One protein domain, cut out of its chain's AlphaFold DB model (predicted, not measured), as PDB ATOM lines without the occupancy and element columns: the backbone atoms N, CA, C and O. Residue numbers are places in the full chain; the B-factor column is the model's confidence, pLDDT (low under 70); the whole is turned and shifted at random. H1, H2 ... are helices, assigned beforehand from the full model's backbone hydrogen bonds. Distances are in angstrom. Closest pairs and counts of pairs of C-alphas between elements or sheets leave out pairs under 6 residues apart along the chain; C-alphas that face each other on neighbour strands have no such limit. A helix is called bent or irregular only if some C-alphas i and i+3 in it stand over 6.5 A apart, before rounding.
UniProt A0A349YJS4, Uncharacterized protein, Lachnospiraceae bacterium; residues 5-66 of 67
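Overview. This is residues 5 to 66 of the 67 residues of an uncharacterized protein of Lachnospiraceae bacterium (UniProt A0A349YJS4). One helix, H3, stands in the middle, with H4 packed across its residues 35 to 40 on one side and H1 and H2 more loosely placed on the other. The printed part has 62 residues, with four named helices, H1 to H4 in order, and no named strand. It is all helix and compact, with a radius of gyration of the C-alphas of 11.3 A and spans of 29 by 26 by 19 A.

Arrangement. H1, residues 5 to 11, is irregular, with C-alphas 6 and 9 8.0 A apart. It only just touches H2, residues 18 to 29, with 3 pairs of C-alphas within 8 A, the closest Ile 11 and Gln 21 at 6.0 A. H3, residues 35 to 49, touches H4, residues 56 to 64; their closest C-alphas, Ala 39 and Tyr 58, are 5.2 A apart. H1 has 1 of 3 O i to N i+4 pairs within hydrogen-bond range and 3 of 4 O i to N i+3 pairs.

Along the chain. H1 begins at C-alpha 5 (-17.179, 12.735, -49.711). H2 is 16.5 A long and H3 20.6 A. H4 ends at C-alpha 64 (-7.079, 1.115, -34.986).

Size, cuts and confidence. The printed part has no cut, and no printed residue is under 70.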
ATOM      1  N   LYS A   5     -17.770  11.444 -49.299       95.31
ATOM      2  CA  LYS A   5     -17.179  12.735 -49.711       95.31
ATOM      3  C   LYS A   5     -17.759  13.220 -51.040       95.31
ATOM      4  O   LYS A   5     -18.010  14.413 -51.193       95.31
ATOM      5  N   LEU A   6     -18.049  12.295 -51.961       96.06
ATOM      6  CA  LEU A   6     -18.663  12.605 -53.259       96.06
ATOM      7  C   LEU A   6     -20.078  13.184 -53.122       96.06
ATOM      8  O   LEU A   6     -20.529  13.923 -53.989       96.06
ATOM      9  N   GLN A   7     -20.754  12.888 -52.012       96.38
ATOM     10  CA  GLN A   7     -22.141  13.271 -51.755       96.38
ATOM     11  C   GLN A   7     -22.267  14.368 -50.694       96.38
ATOM     12  O   GLN A   7     -23.374  14.730 -50.295       96.38
ATOM     13  N   HIS A   8     -21.140  14.945 -50.257       94.12
ATOM     14  CA  HIS A   8     -21.082  15.913 -49.163       94.12
ATOM     15  C   HIS A   8     -22.111  17.042 -49.297       94.12
ATOM     16  O   HIS A   8     -22.792  17.360 -48.328       94.12
ATOM     17  N   ARG A   9     -22.268  17.611 -50.499       95.44
ATOM     18  CA  ARG A   9     -23.202  18.721 -50.754       95.44
ATOM     19  C   ARG A   9     -24.666  18.355 -50.524       95.44
ATOM     20  O   ARG A   9     -25.468  19.249 -50.271       95.44
ATOM     21  N   HIS A  10     -25.023  17.082 -50.660       97.19
ATOM     22  CA  HIS A  10     -26.376  16.602 -50.407       97.19
ATOM     23  C   HIS A  10     -26.548  16.230 -48.936       97.19
ATOM     24  O   HIS A  10     -27.515  16.664 -48.318       97.19
ATOM     25  N   ILE A  11     -25.573  15.520 -48.362       96.44
ATOM     26  CA  ILE A  11     -25.579  15.115 -46.950       96.44
ATOM     27  C   ILE A  11     -25.608  16.342 -46.027       96.44
ATOM     28  O   ILE A  11     -26.418  16.405 -45.111       96.44
ATOM     29  N   ALA A  12     -24.799  17.368 -46.307       94.50
ATOM     30  CA  ALA A  12     -24.708  18.575 -45.482       94.50
ATOM     31  C   ALA A  12     -25.982  19.441 -45.482       94.50
ATOM     32  O   ALA A  12     -26.099  20.339 -44.654       94.50
ATOM     33  N   LYS A  13     -26.923  19.197 -46.407       96.50
ATOM     34  CA  LYS A  13     -28.231  19.871 -46.448       96.50
ATOM     35  C   LYS A  13     -29.292  19.159 -45.612       96.50
ATOM     36  O   LYS A  13     -30.378  19.707 -45.439       96.50
ATOM     37  N   LEU A  14     -29.018  17.939 -45.151       97.00
ATOM     38  CA  LEU A  14     -29.959  17.189 -44.331       97.00
ATOM     39  C   LEU A  14     -30.047  17.817 -42.927       97.00
ATOM     40  O   LEU A  14     -29.035  18.309 -42.407       97.00
ATOM     41  N   PRO A  15     -31.244  17.834 -42.316       96.31
ATOM     42  CA  PRO A  15     -31.434  18.373 -40.977       96.31
ATOM     43  C   PRO A  15     -30.796  17.467 -39.913       96.31
ATOM     44  O   PRO A  15     -30.704  16.253 -40.090       96.31
ATOM     45  N   GLY A  16     -30.419  18.067 -38.782       94.69
ATOM     46  CA  GLY A  16     -29.819  17.369 -37.640       94.69
ATOM     47  C   GLY A  16     -28.289  17.374 -37.638       94.69
ATOM     48  O   GLY A  16     -27.643  17.962 -38.513       94.69
ATOM     49  N   ASP A  17     -27.709  16.737 -36.620       93.50
ATOM     50  CA  ASP A  17     -26.262  16.549 -36.508       93.50
ATOM     51  C   ASP A  17     -25.715  15.596 -37.584       93.50
ATOM     52  O   ASP A  17     -26.451  14.967 -38.344       93.50
ATOM     53  N   ILE A  18     -24.390  15.491 -37.667       93.56
ATOM     54  CA  ILE A  18     -23.725  14.692 -38.699       93.56
ATOM     55  C   ILE A  18     -24.084  13.200 -38.655       93.56
ATOM     56  O   ILE A  18     -24.123  12.564 -39.707       93.56
ATOM     57  N   GLY A  19     -24.359  12.643 -37.474       94.19
ATOM     58  CA  GLY A  19     -24.783  11.254 -37.322       94.19
ATOM     59  C   GLY A  19     -26.158  11.044 -37.941       94.19
ATOM     60  O   GLY A  19     -26.310  10.177 -38.802       94.19
ATOM     61  N   VAL A  20     -27.108  11.914 -37.596       96.56
ATOM     62  CA  VAL A  20     -28.471  11.905 -38.143       96.56
ATOM     63  C   VAL A  20     -28.478  12.141 -39.657       96.56
ATOM     64  O   VAL A  20     -29.196  11.457 -40.386       96.56
ATOM     65  N   GLN A  21     -27.658  13.069 -40.160       97.31
ATOM     66  CA  GLN A  21     -27.527  13.327 -41.600       97.31
ATOM     67  C   GLN A  21     -27.058  12.082 -42.360       97.31
ATOM     68  O   GLN A  21     -27.574  11.779 -43.436       97.31
ATOM     69  N   LEU A  22     -26.090  11.351 -41.804       97.31
ATOM     70  CA  LEU A  22     -25.600  10.109 -42.396       97.31
ATOM     71  C   LEU A  22     -26.648   8.995 -42.311       97.31
ATOM     72  O   LEU A  22     -26.878   8.334 -43.313       97.31
ATOM     73  N   ASP A  23     -27.357   8.851 -41.188       97.56
ATOM     74  CA  ASP A  23     -28.436   7.858 -41.055       97.56
ATOM     75  C   ASP A  23     -29.559   8.100 -42.074       97.56
ATOM     76  O   ASP A  23     -30.039   7.173 -42.724       97.56
ATOM     77  N   GLN A  24     -29.958   9.358 -42.273       98.00
ATOM     78  CA  GLN A  24     -30.940   9.722 -43.295       98.00
ATOM     79  C   GLN A  24     -30.436   9.428 -44.712       98.00
ATOM     80  O   GLN A  24     -31.207   8.955 -45.550       98.00
ATOM     81  N   TRP A  25     -29.160   9.709 -44.999       97.62
ATOM     82  CA  TRP A  25     -28.560   9.413 -46.298       97.62
ATOM     83  C   TRP A  25     -28.517   7.909 -46.571       97.62
ATOM     84  O   TRP A  25     -28.938   7.482 -47.651       97.62
ATOM     85  N   ASP A  26     -28.068   7.133 -45.586       97.75
ATOM     86  CA  ASP A  26     -27.941   5.680 -45.646       97.75
ATOM     87  C   ASP A  26     -29.304   5.032 -45.888       97.75
ATOM     88  O   ASP A  26     -29.484   4.304 -46.867       97.75
ATOM     89  N   ASN A  27     -30.297   5.399 -45.073       97.62
ATOM     90  CA  ASN A  27     -31.665   4.899 -45.189       97.62
ATOM     91  C   ASN A  27     -32.299   5.259 -46.539       97.62
ATOM     92  O   ASN A  27     -32.961   4.429 -47.155       97.62
ATOM     93  N   LYS A  28     -32.083   6.484 -47.036       97.50
ATOM     94  CA  LYS A  28     -32.649   6.931 -48.317       97.50
ATOM     95  C   LYS A  28     -32.060   6.191 -49.523       97.50
ATOM     96  O   LYS A  28     -32.750   6.044 -50.530       97.50
ATOM     97  N   HIS A  29     -30.802   5.761 -49.446       96.31
ATOM     98  CA  HIS A  29     -30.086   5.136 -50.564       96.31
ATOM     99  C   HIS A  29     -29.840   3.635 -50.366       96.31
ATOM    100  O   HIS A  29     -29.126   3.038 -51.169       96.31
ATOM    101  N   ASN A  30     -30.433   3.024 -49.333       96.75
ATOM    102  CA  ASN A  30     -30.222   1.625 -48.954       96.75
ATOM    103  C   ASN A  30     -28.731   1.269 -48.807       96.75
ATOM    104  O   ASN A  30     -28.287   0.206 -49.243       96.75
ATOM    105  N   ILE A  31     -27.945   2.177 -48.226       95.81
ATOM    106  CA  ILE A  31     -26.519   1.959 -47.979       95.81
ATOM    107  C   ILE A  31     -26.390   1.262 -46.619       95.81
ATOM    108  O   ILE A  31     -26.859   1.803 -45.618       95.81
ATOM    109  N   PRO A  32     -25.761   0.075 -46.545       95.38
ATOM    110  CA  PRO A  32     -25.464  -0.552 -45.266       95.38
ATOM    111  C   PRO A  32     -24.571   0.350 -44.415       95.38
ATOM    112  O   PRO A  32     -23.609   0.935 -44.921       95.38
ATOM    113  N   ARG A  33     -24.864   0.428 -43.114       94.12
ATOM    114  CA  ARG A  33     -24.063   1.220 -42.181       94.12
ATOM    115  C   ARG A  33     -22.616   0.721 -42.176       94.12
ATOM    116  O   ARG A  33     -22.349  -0.431 -41.848       94.12
ATOM    117  N   ASP A  34     -21.696   1.622 -42.501       95.62
ATOM    118  CA  ASP A  34     -20.250   1.386 -42.508       95.62
ATOM    119  C   ASP A  34     -19.582   2.453 -41.633       95.62
ATOM    120  O   ASP A  34     -19.400   3.603 -42.043       95.62
ATOM    121  N   ASP A  35     -19.280   2.092 -40.385       95.94
ATOM    122  CA  ASP A  35     -18.761   3.034 -39.392       95.94
ATOM    123  C   ASP A  35     -17.360   3.553 -39.742       95.94
ATOM    124  O   ASP A  35     -17.069   4.721 -39.481       95.94
ATOM    125  N   LEU A  36     -16.519   2.749 -40.404       96.69
ATOM    126  CA  LEU A  36     -15.199   3.197 -40.850       96.69
ATOM    127  C   LEU A  36     -15.336   4.244 -41.964       96.69
ATOM    128  O   LEU A  36     -14.720   5.310 -41.904       96.69
ATOM    129  N   ALA A  37     -16.212   3.991 -42.940       96.56
ATOM    130  CA  ALA A  37     -16.524   4.945 -44.002       96.56
ATOM    131  C   ALA A  37     -17.051   6.280 -43.456       96.56
ATOM    132  O   ALA A  37     -16.652   7.359 -43.914       96.56
ATOM    133  N   ARG A  38     -17.951   6.204 -42.469       96.88
ATOM    134  CA  ARG A  38     -18.543   7.369 -41.804       96.88
ATOM    135  C   ARG A  38     -17.490   8.135 -41.013       96.88
ATOM    136  O   ARG A  38     -17.405   9.349 -41.176       96.88
ATOM    137  N   ALA A  39     -16.633   7.454 -40.254       97.00
ATOM    138  CA  ALA A  39     -15.538   8.080 -39.517       97.00
ATOM    139  C   ALA A  39     -14.573   8.839 -40.447       97.00
ATOM    140  O   ALA A  39     -14.254  10.002 -40.191       97.00
ATOM    141  N   VAL A  40     -14.185   8.239 -41.582       96.62
ATOM    142  CA  VAL A  40     -13.323   8.886 -42.591       96.62
ATOM    143  C   VAL A  40     -13.975  10.142 -43.176       96.62
ATOM    144  O   VAL A  40     -13.305  11.149 -43.424       96.62
ATOM    145  N   TYR A  41     -15.286  10.105 -43.413       97.00
ATOM    146  CA  TYR A  41     -16.028  11.268 -43.890       97.00
ATOM    147  C   TYR A  41     -16.141  12.370 -42.836       97.00
ATOM    148  O   TYR A  41     -15.918  13.539 -43.154       97.00
ATOM    149  N   ILE A  42     -16.462  12.005 -41.594       96.19
ATOM    150  CA  ILE A  42     -16.606  12.944 -40.480       96.19
ATOM    151  C   ILE A  42     -15.277  13.651 -40.214       96.19
ATOM    152  O   ILE A  42     -15.272  14.878 -40.137       96.19
ATOM    153  N   LYS A  43     -14.154  12.917 -40.189       96.12
ATOM    154  CA  LYS A  43     -12.802  13.491 -40.065       96.12
ATOM    155  C   LYS A  43     -12.521  14.506 -41.172       96.12
ATOM    156  O   LYS A  43     -12.162  15.643 -40.895       96.12
ATOM    157  N   TRP A  44     -12.778  14.136 -42.427       95.88
ATOM    158  CA  TRP A  44     -12.600  15.053 -43.556       95.88
ATOM    159  C   TRP A  44     -13.498  16.298 -43.465       95.88
ATOM    160  O   TRP A  44     -13.084  17.391 -43.845       95.88
ATOM    161  N   ARG A  45     -14.734  16.169 -42.970       94.75
ATOM    162  CA  ARG A  45     -15.639  17.316 -42.803       94.75
ATOM    163  C   ARG A  45     -15.205  18.221 -41.648       94.75
ATOM    164  O   ARG A  45     -15.294  19.439 -41.794       94.75
ATOM    165  N   GLU A  46     -14.722  17.649 -40.549       94.88
ATOM    166  CA  GLU A  46     -14.089  18.378 -39.443       94.88
ATOM    167  C   GLU A  46     -12.905  19.208 -39.965       94.88
ATOM    168  O   GLU A  46     -12.898  20.423 -39.791       94.88
ATOM    169  N   GLU A  47     -12.002  18.615 -40.752       94.00
ATOM    170  CA  GLU A  47     -10.874  19.324 -41.386       94.00
ATOM    171  C   GLU A  47     -11.317  20.464 -42.322       94.00
ATOM    172  O   GLU A  47     -10.666  21.506 -42.397       94.00
ATOM    173  N   LYS A  48     -12.421  20.288 -43.060       92.50
ATOM    174  CA  LYS A  48     -12.927  21.303 -44.003       92.50
ATOM    175  C   LYS A  48     -13.654  22.462 -43.339       92.50
ATOM    176  O   LYS A  48     -13.671  23.553 -43.901       92.50
ATOM    177  N   THR A  49     -14.301  22.214 -42.208       89.69
ATOM    178  CA  THR A  49     -15.140  23.209 -41.526       89.69
ATOM    179  C   THR A  49     -14.455  23.828 -40.314       89.69
ATOM    180  O   THR A  49     -14.891  24.877 -39.853       89.69
ATOM    181  N   GLY A  50     -13.406  23.187 -39.789       90.00
ATOM    182  CA  GLY A  50     -12.784  23.536 -38.512       90.00
ATOM    183  C   GLY A  50     -13.649  23.193 -37.294       90.00
ATOM    184  O   GLY A  50     -13.252  23.482 -36.169       90.00
ATOM    185  N   ALA A  51     -14.827  22.594 -37.495       88.25
ATOM    186  CA  ALA A  51     -15.734  22.212 -36.423       88.25
ATOM    187  C   ALA A  51     -15.381  20.822 -35.891       88.25
ATOM    188  O   ALA A  51     -15.174  19.897 -36.672       88.25
ATOM    189  N   THR A  52     -15.383  20.651 -34.569       90.31
ATOM    190  CA  THR A  52     -15.203  19.337 -33.943       90.31
ATOM    191  C   THR A  52     -16.469  18.497 -34.105       90.31
ATOM    192  O   THR A  52     -17.502  18.786 -33.507       90.31
ATOM    193  N   LEU A  53     -16.388  17.462 -34.937       90.06
ATOM    194  CA  LEU A  53     -17.480  16.562 -35.311       90.06
ATOM    195  C   LEU A  53     -17.147  15.095 -35.008       90.06
ATOM    196  O   LEU A  53     -18.047  14.265 -34.888       90.06
ATOM    197  N   LEU A  54     -15.861  14.756 -34.921       93.00
ATOM    198  CA  LEU A  54     -15.382  13.392 -34.774       93.00
ATOM    199  C   LEU A  54     -15.440  12.942 -33.307       93.00
ATOM    200  O   LEU A  54     -14.686  13.438 -32.464       93.00
ATOM    201  N   SER A  55     -16.305  11.965 -33.021       93.38
ATOM    202  CA  SER A  55     -16.446  11.354 -31.694       93.38
ATOM    203  C   SER A  55     -15.193  10.578 -31.269       93.38
ATOM    204  O   SER A  55     -14.368  10.190 -32.100       93.38
ATOM    205  N   ALA A  56     -15.058  10.314 -29.965       94.56
ATOM    206  CA  ALA A  56     -13.961   9.509 -29.425       94.56
ATOM    207  C   ALA A  56     -13.925   8.093 -30.032       94.56
ATOM    208  O   ALA A  56     -12.853   7.621 -30.407       94.56
ATOM    209  N   ASP A  57     -15.089   7.467 -30.215       95.31
ATOM    210  CA  ASP A  57     -15.194   6.134 -30.817       95.31
ATOM    211  C   ASP A  57     -14.723   6.134 -32.272       95.31
ATOM    212  O   ASP A  57     -13.962   5.259 -32.677       95.31
ATOM    213  N   TYR A  58     -15.091   7.155 -33.055       95.62
ATOM    214  CA  TYR A  58     -14.615   7.277 -34.432       95.62
ATOM    215  C   TYR A  58     -13.133   7.646 -34.519       95.62
ATOM    216  O   TYR A  58     -12.453   7.168 -35.422       95.62
ATOM    217  N   ARG A  59     -12.588   8.410 -33.564       95.38
ATOM    218  CA  ARG A  59     -11.134   8.623 -33.456       95.38
ATOM    219  C   ARG A  59     -10.401   7.313 -33.198       95.38
ATOM    220  O   ARG A  59      -9.419   7.029 -33.879       95.38
ATOM    221  N   LYS A  60     -10.889   6.515 -32.247       96.75
ATOM    222  CA  LYS A  60     -10.319   5.204 -31.933       96.75
ATOM    223  C   LYS A  60     -10.406   4.263 -33.134       96.75
ATOM    224  O   LYS A  60      -9.405   3.658 -33.490       96.75
ATOM    225  N   LEU A  61     -11.560   4.205 -33.794       96.88
ATOM    226  CA  LEU A  61     -11.765   3.368 -34.972       96.88
ATOM    227  C   LEU A  61     -10.785   3.713 -36.101       96.88
ATOM    228  O   LEU A  61     -10.229   2.811 -36.718       96.88
ATOM    229  N   LEU A  62     -10.553   5.001 -36.360       96.44
ATOM    230  CA  LEU A  62      -9.573   5.430 -37.358       96.44
ATOM    231  C   LEU A  62      -8.146   5.055 -36.950       96.44
ATOM    232  O   LEU A  62      -7.429   4.479 -37.763       96.44
ATOM    233  N   ALA A  63      -7.767   5.287 -35.691       96.06
ATOM    234  CA  ALA A  63      -6.447   4.924 -35.181       96.06
ATOM    235  C   ALA A  63      -6.179   3.411 -35.280       96.06
ATOM    236  O   ALA A  63      -5.124   3.008 -35.768       96.06
ATOM    237  N   ASP A  64      -7.157   2.580 -34.906       97.12
ATOM    238  CA  ASP A  64      -7.079   1.115 -34.986       97.12
ATOM    239  C   ASP A  64      -6.971   0.616 -36.449       97.12
ATOM    240  O   ASP A  64      -6.523  -0.502 -36.692       97.12
ATOM    241  N   ASN A  65      -7.336   1.455 -37.430       95.38
ATOM    242  CA  ASN A  65      -7.217   1.190 -38.869       95.38
ATOM    243  C   ASN A  65      -6.070   1.969 -39.551       95.38
ATOM    244  O   ASN A  65      -5.940   1.907 -40.774       95.38
ATOM    245  N   GLY A  66      -5.234   2.693 -38.794       93.56
ATOM    246  CA  GLY A  66      -4.096   3.453 -39.328       93.56
ATOM    247  C   GLY A  66      -4.466   4.708 -40.133       93.56
ATOM    248  O   GLY A  66      -3.743   5.051 -41.071       93.56
TER     249      GLY A  66